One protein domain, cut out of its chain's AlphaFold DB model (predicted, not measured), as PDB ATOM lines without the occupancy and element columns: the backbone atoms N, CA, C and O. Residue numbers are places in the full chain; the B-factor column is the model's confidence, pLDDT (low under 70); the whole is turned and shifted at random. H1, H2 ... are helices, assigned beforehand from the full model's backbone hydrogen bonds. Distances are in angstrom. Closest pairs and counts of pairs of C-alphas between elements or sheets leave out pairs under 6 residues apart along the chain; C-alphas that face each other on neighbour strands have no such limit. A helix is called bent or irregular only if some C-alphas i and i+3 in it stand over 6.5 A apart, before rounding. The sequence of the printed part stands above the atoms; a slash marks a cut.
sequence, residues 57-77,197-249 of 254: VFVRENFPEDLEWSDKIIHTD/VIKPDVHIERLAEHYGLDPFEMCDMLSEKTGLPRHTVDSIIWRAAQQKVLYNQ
ATOM      1  N   VAL A  57      37.704  75.306 127.162       97.69
ATOM      2  CA  VAL A  57      36.800  76.468 127.105       97.69
ATOM      3  C   VAL A  57      37.485  77.631 126.394       97.69
ATOM      4  O   VAL A  57      36.955  78.158 125.415       97.69
ATOM      5  N   PHE A  58      38.710  77.968 126.806       96.62
ATOM      6  CA  PHE A  58      39.477  79.039 126.182       96.62
ATOM      7  C   PHE A  58      39.681  78.814 124.675       96.62
ATOM      8  O   PHE A  58      39.485  79.738 123.881       96.62
ATOM      9  N   VAL A  59      40.068  77.604 124.258       96.81
ATOM     10  CA  VAL A  59      40.309  77.288 122.843       96.81
ATOM     11  C   VAL A  59      39.008  77.315 122.043       96.81
ATOM     12  O   VAL A  59      39.000  77.875 120.950       96.81
ATOM     13  N   ARG A  60      37.900  76.790 122.580       97.00
ATOM     14  CA  ARG A  60      36.584  76.831 121.919       97.00
ATOM     15  C   ARG A  60      36.096  78.255 121.673       97.00
ATOM     16  O   ARG A  60      35.539  78.524 120.614       97.00
ATOM     17  N   GLU A  61      36.307  79.155 122.627       96.81
ATOM     18  CA  GLU A  61      35.844  80.541 122.523       96.81
ATOM     19  C   GLU A  61      36.728  81.403 121.615       96.81
ATOM     20  O   GLU A  61      36.225  82.279 120.914       96.81
ATOM     21  N   ASN A  62      38.044  81.172 121.628       95.69
ATOM     22  CA  ASN A  62      39.010  82.082 121.002       95.69
ATOM     23  C   ASN A  62      39.625  81.542 119.705       95.69
ATOM     24  O   ASN A  62      40.142  82.330 118.914       95.69
ATOM     25  N   PHE A  63      39.597  80.223 119.500       94.38
ATOM     26  CA  PHE A  63      40.189  79.530 118.351       94.38
ATOM     27  C   PHE A  63      39.305  78.358 117.867       94.38
ATOM     28  O   PHE A  63      39.815  77.246 117.680       94.38
ATOM     29  N   PRO A  64      37.982  78.547 117.677       95.75
ATOM     30  CA  PRO A  64      37.087  77.469 117.249       95.75
ATOM     31  C   PRO A  64      37.532  76.822 115.931       95.75
ATOM     32  O   PRO A  64      37.343  75.623 115.734       95.75
ATOM     33  N   GLU A  65      38.186  77.579 115.051       91.56
ATOM     34  CA  GLU A  65      38.667  77.108 113.758       91.56
ATOM     35  C   GLU A  65      39.735  76.010 113.852       91.56
ATOM     36  O   GLU A  65      39.821  75.166 112.957       91.56
ATOM     37  N   ASP A  66      40.522  75.980 114.931       90.38
ATOM     38  CA  ASP A  66      41.484  74.903 115.176       90.38
ATOM     39  C   ASP A  66      40.765  73.588 115.488       90.38
ATOM     40  O   ASP A  66      41.198  72.519 115.053       90.38
ATOM     41  N   LEU A  67      39.652  73.666 116.222       94.88
ATOM     42  CA  LEU A  67      38.838  72.507 116.576       94.88
ATOM     43  C   LEU A  67      38.008  72.032 115.388       94.88
ATOM     44  O   LEU A  67      37.938  70.833 115.153       94.88
ATOM     45  N   GLU A  68      37.460  72.951 114.590       94.31
ATOM     46  CA  GLU A  68      36.833  72.605 113.311       94.31
ATOM     47  C   GLU A  68      37.822  71.930 112.356       94.31
ATOM     48  O   GLU A  68      37.458  71.028 111.605       94.31
ATOM     49  N   TRP A  69      39.071  72.403 112.315       91.06
ATOM     50  CA  TRP A  69      40.104  71.776 111.499       91.06
ATOM     51  C   TRP A  69      40.453  70.388 112.036       91.06
ATOM     52  O   TRP A  69      40.521  69.454 111.241       91.06
ATOM     53  N   SER A  70      40.609  70.247 113.358       92.94
ATOM     54  CA  SER A  70      40.846  68.963 114.024       92.94
ATOM     55  C   SER A  70      39.742  67.960 113.704       92.94
ATOM     56  O   SER A  70      40.022  66.854 113.254       92.94
ATOM     57  N   ASP A  71      38.487  68.371 113.862       93.38
ATOM     58  CA  ASP A  71      37.326  67.546 113.547       93.38
ATOM     59  C   ASP A  71      37.305  67.153 112.065       93.38
ATOM     60  O   ASP A  71      37.242  65.971 111.733       93.38
ATOM     61  N   LYS A  72      37.480  68.123 111.159       94.25
ATOM     62  CA  LYS A  72      37.501  67.853 109.719       94.25
ATOM     63  C   LYS A  72      38.589  66.852 109.330       94.25
ATOM     64  O   LYS A  72      38.323  65.955 108.533       94.25
ATOM     65  N   ILE A  73      39.816  67.026 109.823       93.81
ATOM     66  CA  ILE A  73      40.941  66.204 109.370       93.81
ATOM     67  C   ILE A  73      40.864  64.775 109.912       93.81
ATOM     68  O   ILE A  73      41.161  63.843 109.174       93.81
ATOM     69  N   ILE A  74      40.387  64.584 111.149       95.19
ATOM     70  CA  ILE A  74      40.175  63.250 111.736       95.19
ATOM     71  C   ILE A  74      39.146  62.441 110.936       95.19
ATOM     72  O   ILE A  74      39.291  61.229 110.788       95.19
ATOM     73  N   HIS A  75      38.116  63.109 110.414       94.06
ATOM     74  CA  HIS A  75      37.043  62.480 109.642       94.06
ATOM     75  C   HIS A  75      37.298  62.472 108.127       94.06
ATOM     76  O   HIS A  75      36.430  62.058 107.362       94.06
ATOM     77  N   THR A  76      38.467  62.931 107.671       93.44
ATOM     78  CA  THR A  76      38.818  62.895 106.247       93.44
ATOM     79  C   THR A  76      39.138  61.460 105.829       93.44
ATOM     80  O   THR A  76      39.952  60.784 106.462       93.44
ATOM     81  N   ASP A  77      38.518  60.991 104.744       95.00
ATOM     82  CA  ASP A  77      38.847  59.693 104.159       95.00
ATOM     83  C   ASP A  77      40.280  59.729 103.597       95.00
ATOM     84  O   ASP A  77      40.690  60.687 102.937       95.00
ATOM     85  N   VAL A 197      46.081  60.495 117.051       97.50
ATOM     86  CA  VAL A 197      47.304  60.368 117.842       97.50
ATOM     87  C   VAL A 197      47.771  61.748 118.290       97.50
ATOM     88  O   VAL A 197      47.470  62.754 117.647       97.50
ATOM     89  N   ILE A 198      48.522  61.792 119.386       97.50
ATOM     90  CA  ILE A 198      49.204  63.008 119.824       97.50
ATOM     91  C   ILE A 198      50.548  63.179 119.121       97.50
ATOM     92  O   ILE A 198      51.207  62.209 118.747       97.50
ATOM     93  N   LYS A 199      51.008  64.421 119.027       95.38
ATOM     94  CA  LYS A 199      52.393  64.785 118.752       95.38
ATOM     95  C   LYS A 199      53.061  65.090 120.102       95.38
ATOM     96  O   LYS A 199      52.819  66.163 120.645       95.38
ATOM     97  N   PRO A 200      53.950  64.224 120.632       94.44
ATOM     98  CA  PRO A 200      54.611  64.445 121.921       94.44
ATOM     99  C   PRO A 200      55.677  65.546 121.798       94.44
ATOM    100  O   PRO A 200      56.872  65.292 121.644       94.44
ATOM    101  N   ASP A 201      55.225  66.794 121.748       91.25
ATOM    102  CA  ASP A 201      56.072  67.970 121.656       91.25
ATOM    103  C   ASP A 201      56.384  68.559 123.028       91.25
ATOM    104  O   ASP A 201      55.911  68.084 124.054       91.25
ATOM    105  N   VAL A 202      57.195  69.616 123.050       90.56
ATOM    106  CA  VAL A 202      57.666  70.221 124.299       90.56
ATOM    107  C   VAL A 202      56.531  70.682 125.224       90.56
ATOM    108  O   VAL A 202      56.744  70.769 126.428       90.56
ATOM    109  N   HIS A 203      55.346  71.006 124.701       91.38
ATOM    110  CA  HIS A 203      54.225  71.449 125.522       91.38
ATOM    111  C   HIS A 203      53.536  70.275 126.201       91.38
ATOM    112  O   HIS A 203      53.338  70.326 127.415       91.38
ATOM    113  N   ILE A 204      53.248  69.214 125.444       94.50
ATOM    114  CA  ILE A 204      52.672  67.986 126.000       94.50
ATOM    115  C   ILE A 204      53.670  67.313 126.948       94.50
ATOM    116  O   ILE A 204      53.289  66.937 128.050       94.50
ATOM    117  N   GLU A 205      54.951  67.228 126.572       93.88
ATOM    118  CA  GLU A 205      56.000  66.628 127.409       93.88
ATOM    119  C   GLU A 205      56.140  67.349 128.752       93.88
ATOM    120  O   GLU A 205      56.179  66.698 129.790       93.88
ATOM    121  N   ARG A 206      56.147  68.689 128.756       90.50
ATOM    122  CA  ARG A 206      56.222  69.472 130.000       90.50
ATOM    123  C   ARG A 206      54.982  69.331 130.867       90.50
ATOM    124  O   ARG A 206      55.105  69.314 132.087       90.50
ATOM    125  N   LEU A 207      53.799  69.287 130.254       92.12
ATOM    126  CA  LEU A 207      52.557  69.098 130.998       92.12
ATOM    127  C   LEU A 207      52.539  67.709 131.646       92.12
ATOM    128  O   LEU A 207      52.287  67.601 132.840       92.12
ATOM    129  N   ALA A 208      52.897  66.669 130.893       93.56
ATOM    130  CA  ALA A 208      52.985  65.309 131.410       93.56
ATOM    131  C   ALA A 208      54.018  65.198 132.543       93.56
ATOM    132  O   ALA A 208      53.702  64.671 133.607       93.56
ATOM    133  N   GLU A 209      55.207  65.786 132.368       91.44
ATOM    134  CA  GLU A 209      56.250  65.837 133.398       91.44
ATOM    135  C   GLU A 209      55.770  66.540 134.678       91.44
ATOM    136  O   GLU A 209      56.006  66.031 135.773       91.44
ATOM    137  N   HIS A 210      55.045  67.660 134.558       88.12
ATOM    138  CA  HIS A 210      54.491  68.388 135.706       88.12
ATOM    139  C   HIS A 210      53.555  67.518 136.560       88.12
ATOM    140  O   HIS A 210      53.577  67.611 137.787       88.12
ATOM    141  N   TYR A 211      52.777  66.640 135.924       88.62
ATOM    142  CA  TYR A 211      51.876  65.707 136.606       88.62
ATOM    143  C   TYR A 211      52.500  64.323 136.868       88.62
ATOM    144  O   TYR A 211      51.831  63.448 137.416       88.62
ATOM    145  N   GLY A 212      53.775  64.112 136.519       90.12
ATOM    146  CA  GLY A 212      54.477  62.839 136.708       90.12
ATOM    147  C   GLY A 212      53.952  61.695 135.833       90.12
ATOM    148  O   GLY A 212      53.963  60.544 136.269       90.12
ATOM    149  N   LEU A 213      53.468  62.006 134.630       93.19
ATOM    150  CA  LEU A 213      52.848  61.068 133.690       93.19
ATOM    151  C   LEU A 213      53.675  60.910 132.409       93.19
ATOM    152  O   LEU A 213      54.463  61.785 132.043       93.19
ATOM    153  N   ASP A 214      53.450  59.811 131.686       96.31
ATOM    154  CA  ASP A 214      53.860  59.704 130.285       96.31
ATOM    155  C   ASP A 214      52.926  60.549 129.385       96.31
ATOM    156  O   ASP A 214      51.712  60.566 129.612       96.31
ATOM    157  N   PRO A 215      53.441  61.248 128.354       96.62
ATOM    158  CA  PRO A 215      52.631  62.048 127.433       96.62
ATOM    159  C   PRO A 215      51.459  61.308 126.783       96.62
ATOM    160  O   PRO A 215      50.372  61.874 126.668       96.62
ATOM    161  N   PHE A 216      51.664  60.062 126.345       97.00
ATOM    162  CA  PHE A 216      50.612  59.277 125.708       97.00
ATOM    163  C   PHE A 216      49.586  58.827 126.741       97.00
ATOM    164  O   PHE A 216      48.396  59.010 126.518       97.00
ATOM    165  N   GLU A 217      50.027  58.328 127.897       96.75
ATOM    166  CA  GLU A 217      49.117  57.930 128.981       96.75
ATOM    167  C   GLU A 217      48.262  59.106 129.479       96.75
ATOM    168  O   GLU A 217      47.055  58.963 129.682       96.75
ATOM    169  N   MET A 218      48.865  60.291 129.622       97.12
ATOM    170  CA  MET A 218      48.168  61.516 130.013       97.12
ATOM    171  C   MET A 218      47.072  61.885 129.005       97.12
ATOM    172  O   MET A 218      45.934  62.151 129.392       97.12
ATOM    173  N   CYS A 219      47.399  61.908 127.712       98.00
ATOM    174  CA  CYS A 219      46.436  62.274 126.677       98.00
ATOM    175  C   CYS A 219      45.377  61.190 126.431       98.00
ATOM    176  O   CYS A 219      44.245  61.535 126.098       98.00
ATOM    177  N   ASP A 220      45.701  59.914 126.640       97.44
ATOM    178  CA  ASP A 220      44.742  58.806 126.609       97.44
ATOM    179  C   ASP A 220      43.714  58.945 127.731       97.44
ATOM    180  O   ASP A 220      42.512  58.871 127.482       97.44
ATOM    181  N   MET A 221      44.174  59.237 128.947       96.75
ATOM    182  CA  MET A 221      43.301  59.500 130.090       96.75
ATOM    183  C   MET A 221      42.407  60.724 129.849       96.75
ATOM    184  O   MET A 221      41.205  60.663 130.103       96.75
ATOM    185  N   LEU A 222      42.963  61.834 129.351       97.69
ATOM    186  CA  LEU A 222      42.175  63.025 129.014       97.69
ATOM    187  C   LEU A 222      41.133  62.718 127.933       97.69
ATOM    188  O   LEU A 222      39.983  63.136 128.056       97.69
ATOM    189  N   SER A 223      41.510  61.952 126.908       97.81
ATOM    190  CA  SER A 223      40.605  61.493 125.852       97.81
ATOM    191  C   SER A 223      39.456  60.656 126.424       97.81
ATOM    192  O   SER A 223      38.295  60.939 126.140       97.81
ATOM    193  N   GLU A 224      39.748  59.697 127.307       97.12
ATOM    194  CA  GLU A 224      38.736  58.861 127.964       97.12
ATOM    195  C   GLU A 224      37.790  59.681 128.855       97.12
ATOM    196  O   GLU A 224      36.574  59.502 128.806       97.12
ATOM    197  N   LYS A 225      38.329  60.608 129.656       96.06
ATOM    198  CA  LYS A 225      37.544  61.417 130.603       96.06
ATOM    199  C   LYS A 225      36.648  62.450 129.926       96.06
ATOM    200  O   LYS A 225      35.617  62.806 130.490       96.06
ATOM    201  N   THR A 226      37.043  62.943 128.758       96.44
ATOM    202  CA  THR A 226      36.331  64.018 128.046       96.44
ATOM    203  C   THR A 226      35.511  63.513 126.863       96.44
ATOM    204  O   THR A 226      34.645  64.230 126.369       96.44
ATOM    205  N   GLY A 227      35.773  62.291 126.391       97.00
ATOM    206  CA  GLY A 227      35.210  61.757 125.151       97.00
ATOM    207  C   GLY A 227      35.800  62.384 123.884       97.00
ATOM    208  O   GLY A 227      35.354  62.068 122.782       97.00
ATOM    209  N   LEU A 228      36.795  63.270 124.006       97.69
ATOM    210  CA  LEU A 228      37.446  63.904 122.863       97.69
ATOM    211  C   LEU A 228      38.496  62.973 122.245       97.69
ATOM    212  O   LEU A 228      39.221  62.302 122.980       97.69
ATOM    213  N   PRO A 229      38.679  62.968 120.913       98.00
ATOM    214  CA  PRO A 229      39.799  62.275 120.281       98.00
ATOM    215  C   PRO A 229      41.154  62.795 120.792       98.00
ATOM    216  O   PRO A 229      41.312  63.996 121.017       98.00
ATOM    217  N   ARG A 230      42.169  61.924 120.882       98.12
ATOM    218  CA  ARG A 230      43.567  62.283 121.203       98.12
ATOM    219  C   ARG A 230      44.087  63.437 120.352       98.12
ATOM    220  O   ARG A 230      44.744  64.331 120.868       98.12
ATOM    221  N   HIS A 231      43.766  63.439 119.060       97.19
ATOM    222  CA  HIS A 231      44.148  64.521 118.150       97.19
ATOM    223  C   HIS A 231      43.522  65.872 118.559       97.19
ATOM    224  O   HIS A 231      44.168  66.921 118.493       97.19
ATOM    225  N   THR A 232      42.276  65.866 119.037       98.12
ATOM    226  CA  THR A 232      41.610  67.070 119.555       98.12
ATOM    227  C   THR A 232      42.192  67.493 120.905       98.12
ATOM    228  O   THR A 232      42.465  68.676 121.093       98.12
ATOM    229  N   VAL A 233      42.468  66.546 121.809       98.44
ATOM    230  CA  VAL A 233      43.160  66.794 123.090       98.44
ATOM    231  C   VAL A 233      44.522  67.467 122.856       98.44
ATOM    232  O   VAL A 233      44.804  68.506 123.452       98.44
ATOM    233  N   ASP A 234      45.330  66.929 121.938       97.88
ATOM    234  CA  ASP A 234      46.603  67.512 121.486       97.88
ATOM    235  C   ASP A 234      46.425  68.957 120.999       97.88
ATOM    236  O   ASP A 234      47.127  69.859 121.458       97.88
ATOM    237  N   SER A 235      45.432  69.190 120.136       96.56
ATOM    238  CA  SER A 235      45.145  70.512 119.567       96.56
ATOM    239  C   SER A 235      44.819  71.549 120.644       96.56
ATOM    240  O   SER A 235      45.319  72.677 120.591       96.56
ATOM    241  N   ILE A 236      44.020  71.161 121.643       98.12
ATOM    242  CA  ILE A 236      43.642  72.016 122.773       98.12
ATOM    243  C   ILE A 236      44.871  72.358 123.617       98.12
ATOM    244  O   ILE A 236      45.158  73.539 123.832       98.12
ATOM    245  N   ILE A 237      45.632  71.343 124.045       97.12
ATOM    246  CA  ILE A 237      46.831  71.535 124.873       97.12
ATOM    247  C   ILE A 237      47.835  72.427 124.142       97.12
ATOM    248  O   ILE A 237      48.322  73.409 124.706       97.12
ATOM    249  N   TRP A 238      48.114  72.136 122.870       94.75
ATOM    250  CA  TRP A 238      49.070  72.892 122.072       94.75
ATOM    251  C   TRP A 238      48.672  74.368 121.941       94.75
ATOM    252  O   TRP A 238      49.495  75.261 122.184       94.75
ATOM    253  N   ARG A 239      47.405  74.650 121.603       94.06
ATOM    254  CA  ARG A 239      46.924  76.027 121.435       94.06
ATOM    255  C   ARG A 239      46.949  76.790 122.757       94.06
ATOM    256  O   ARG A 239      47.460  77.912 122.795       94.06
ATOM    257  N   ALA A 240      46.458  76.187 123.837       94.19
ATOM    258  CA  ALA A 240      46.467  76.795 125.165       94.19
ATOM    259  C   ALA A 240      47.899  77.080 125.652       94.19
ATOM    260  O   ALA A 240      48.182  78.172 126.155       94.19
ATOM    261  N   ALA A 241      48.838  76.154 125.426       90.44
ATOM    262  CA  ALA A 241      50.252  76.341 125.747       90.44
ATOM    263  C   ALA A 241      50.877  77.498 124.953       90.44
ATOM    264  O   ALA A 241      51.598  78.328 125.515       90.44
ATOM    265  N   GLN A 242      50.567  77.600 123.656       88.31
ATOM    266  CA  GLN A 242      51.047  78.682 122.797       88.31
ATOM    267  C   GLN A 242      50.561  80.061 123.276       88.31
ATOM    268  O   GLN A 242      51.308  81.039 123.190       88.31
ATOM    269  N   GLN A 243      49.336  80.135 123.808       89.44
ATOM    270  CA  GLN A 243      48.763  81.345 124.410       89.44
ATOM    271  C   GLN A 243      49.152  81.540 125.884       89.44
ATOM    272  O   GLN A 243      48.737  82.515 126.508       89.44
ATOM    273  N   LYS A 244      49.996  80.654 126.433       85.75
ATOM    274  CA  LYS A 244      50.456  80.644 127.831       85.75
ATOM    275  C   LYS A 244      49.346  80.448 128.865       85.75
ATOM    276  O   LYS A 244      49.573  80.726 130.036       85.75
ATOM    277  N   VAL A 245      48.185  79.934 128.466       86.50
ATOM    278  CA  VAL A 245      47.069  79.648 129.382       86.50
ATOM    279  C   VAL A 245      47.476  78.583 130.400       86.50
ATOM    280  O   VAL A 245      47.320  78.799 131.595       86.50
ATOM    281  N   LEU A 246      48.141  77.516 129.943       79.94
ATOM    282  CA  LEU A 246      48.580  76.405 130.801       79.94
ATOM    283  C   LEU A 246      49.669  76.768 131.826       79.94
ATOM    284  O   LEU A 246      49.898  76.013 132.759       79.94
ATOM    285  N   TYR A 247      50.373  77.891 131.649       70.19
ATOM    286  CA  TYR A 247      51.558  78.240 132.450       70.19
ATOM    287  C   TYR A 247      51.363  79.491 133.317       70.19
ATOM    288  O   TYR A 247      52.318  79.997 133.902       70.19
ATOM    289  N   ASN A 248      50.148  80.042 133.379       56.81
ATOM    290  CA  ASN A 248      49.880  81.270 134.134       56.81
ATOM    291  C   ASN A 248      49.621  81.036 135.634       56.81
ATOM    292  O   ASN A 248      49.517  82.013 136.374       56.81
ATOM    293  N   GLN A 249      49.566  79.782 136.093       50.88
ATOM    294  CA  GLN A 249      49.302  79.443 137.498       50.88
ATOM    295  C   GLN A 249      50.482  79.789 138.440       50.88
ATOM    296  O   GLN A 249      50.272  80.020 139.626       50.88
TER     297      GLN A 249
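AT A GLANCE: This is residues 57 to 77 and 197 to 249 of the 254 residues of an uncharacterized protein of marine sediment metagenome (UniProt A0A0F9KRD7). One helix, H5, runs through the middle of a small helical body, and the other five helices pack round it: H2 is side by side with it, H4 crosses near its first residues, H1 packs on its later part, H3 crosses it nearly at right angles, and H6 meets its last part at a corner. The printed part has 74 residues in two pieces, with six named helices in the order H1 to H6 and no named strand; its class is all helix. It is compact, with a radius of gyration of the C-alphas of 12.0 A, and rounded, spanning 35 by 24 by 21 A.

IN THESE COORDINATES: H1, residues 57 to 62, begins at C-alpha 57 (36.800, 76.468, 127.105) and is 8.6 A long from first to last C-alpha. H2, residues 64 to 74, is 15.6 A long. After the cut come H3, residues 202 to 210, 12.0 A, and H4, residues 215 to 226, 16.4 A. H5, residues 230 to 242, is 18.1 A long and begins at C-alpha 230 (43.567, 62.283, 121.203). H6, residues 245 to 249, is 8.4 A long and ends at C-alpha 249 (49.302, 79.443, 137.498); it is irregular, with C-alphas 246 and 249 7.4 A apart.

HOW THE PARTS SIT: H5 is the hub, touching five helices, and the packing is mostly crossed. With residues 236 to 240 alone it touches H1, the same way at a steep tilt of 68 degrees, only just short of about perpendicular; the closest C-alphas, of Val 59 and Ile 236, are 6.2 A apart. With residues 231 to 236 alone it touches H2, opposite ways at a shallow tilt of 31 degrees; the closest C-alphas, of Ser 70 and Thr 232, are 5.9 A apart. H3 touches H5 about perpendicular, at 86 degrees, with the C-alphas of His 203 and Ala 241 closest at 6.3 A. Residues 219 to 223 of H4 touch residues 230 to 234 of H5, about perpendicular at 73 degrees, with the C-alphas of Ser 223 and Arg 230 closest at 5.6 A. H5 and H6 only just touch, and only at the corner, with 3 pairs of C-alphas within 8 A; the closest are those of Ala 240 and Leu 246, 6.0 A. H4 touches H3 with residues 215 to 218 alone, at 82 degrees, about perpendicular; the closest C-alphas, of Ala 208 and Pro 215, are 5.2 A apart. H2 and H4 are apart. Every O i to N i+4 pair is within hydrogen-bond range in H1 to H5; in H6 it is 0 of 1, and 0 of 2 O i to N i+3 pairs.

THE WHOLE: The farthest C-alphas, of Asp 77 and Gln 249, are 40.1 A apart. Residues 78 to 196 are cut out, and C-alphas 77 and 197 are 16.1 A apart across the cut. The links printed whole are tight. Mean pLDDT of the printed part is 92.9; residues 248 to 249 are under 70.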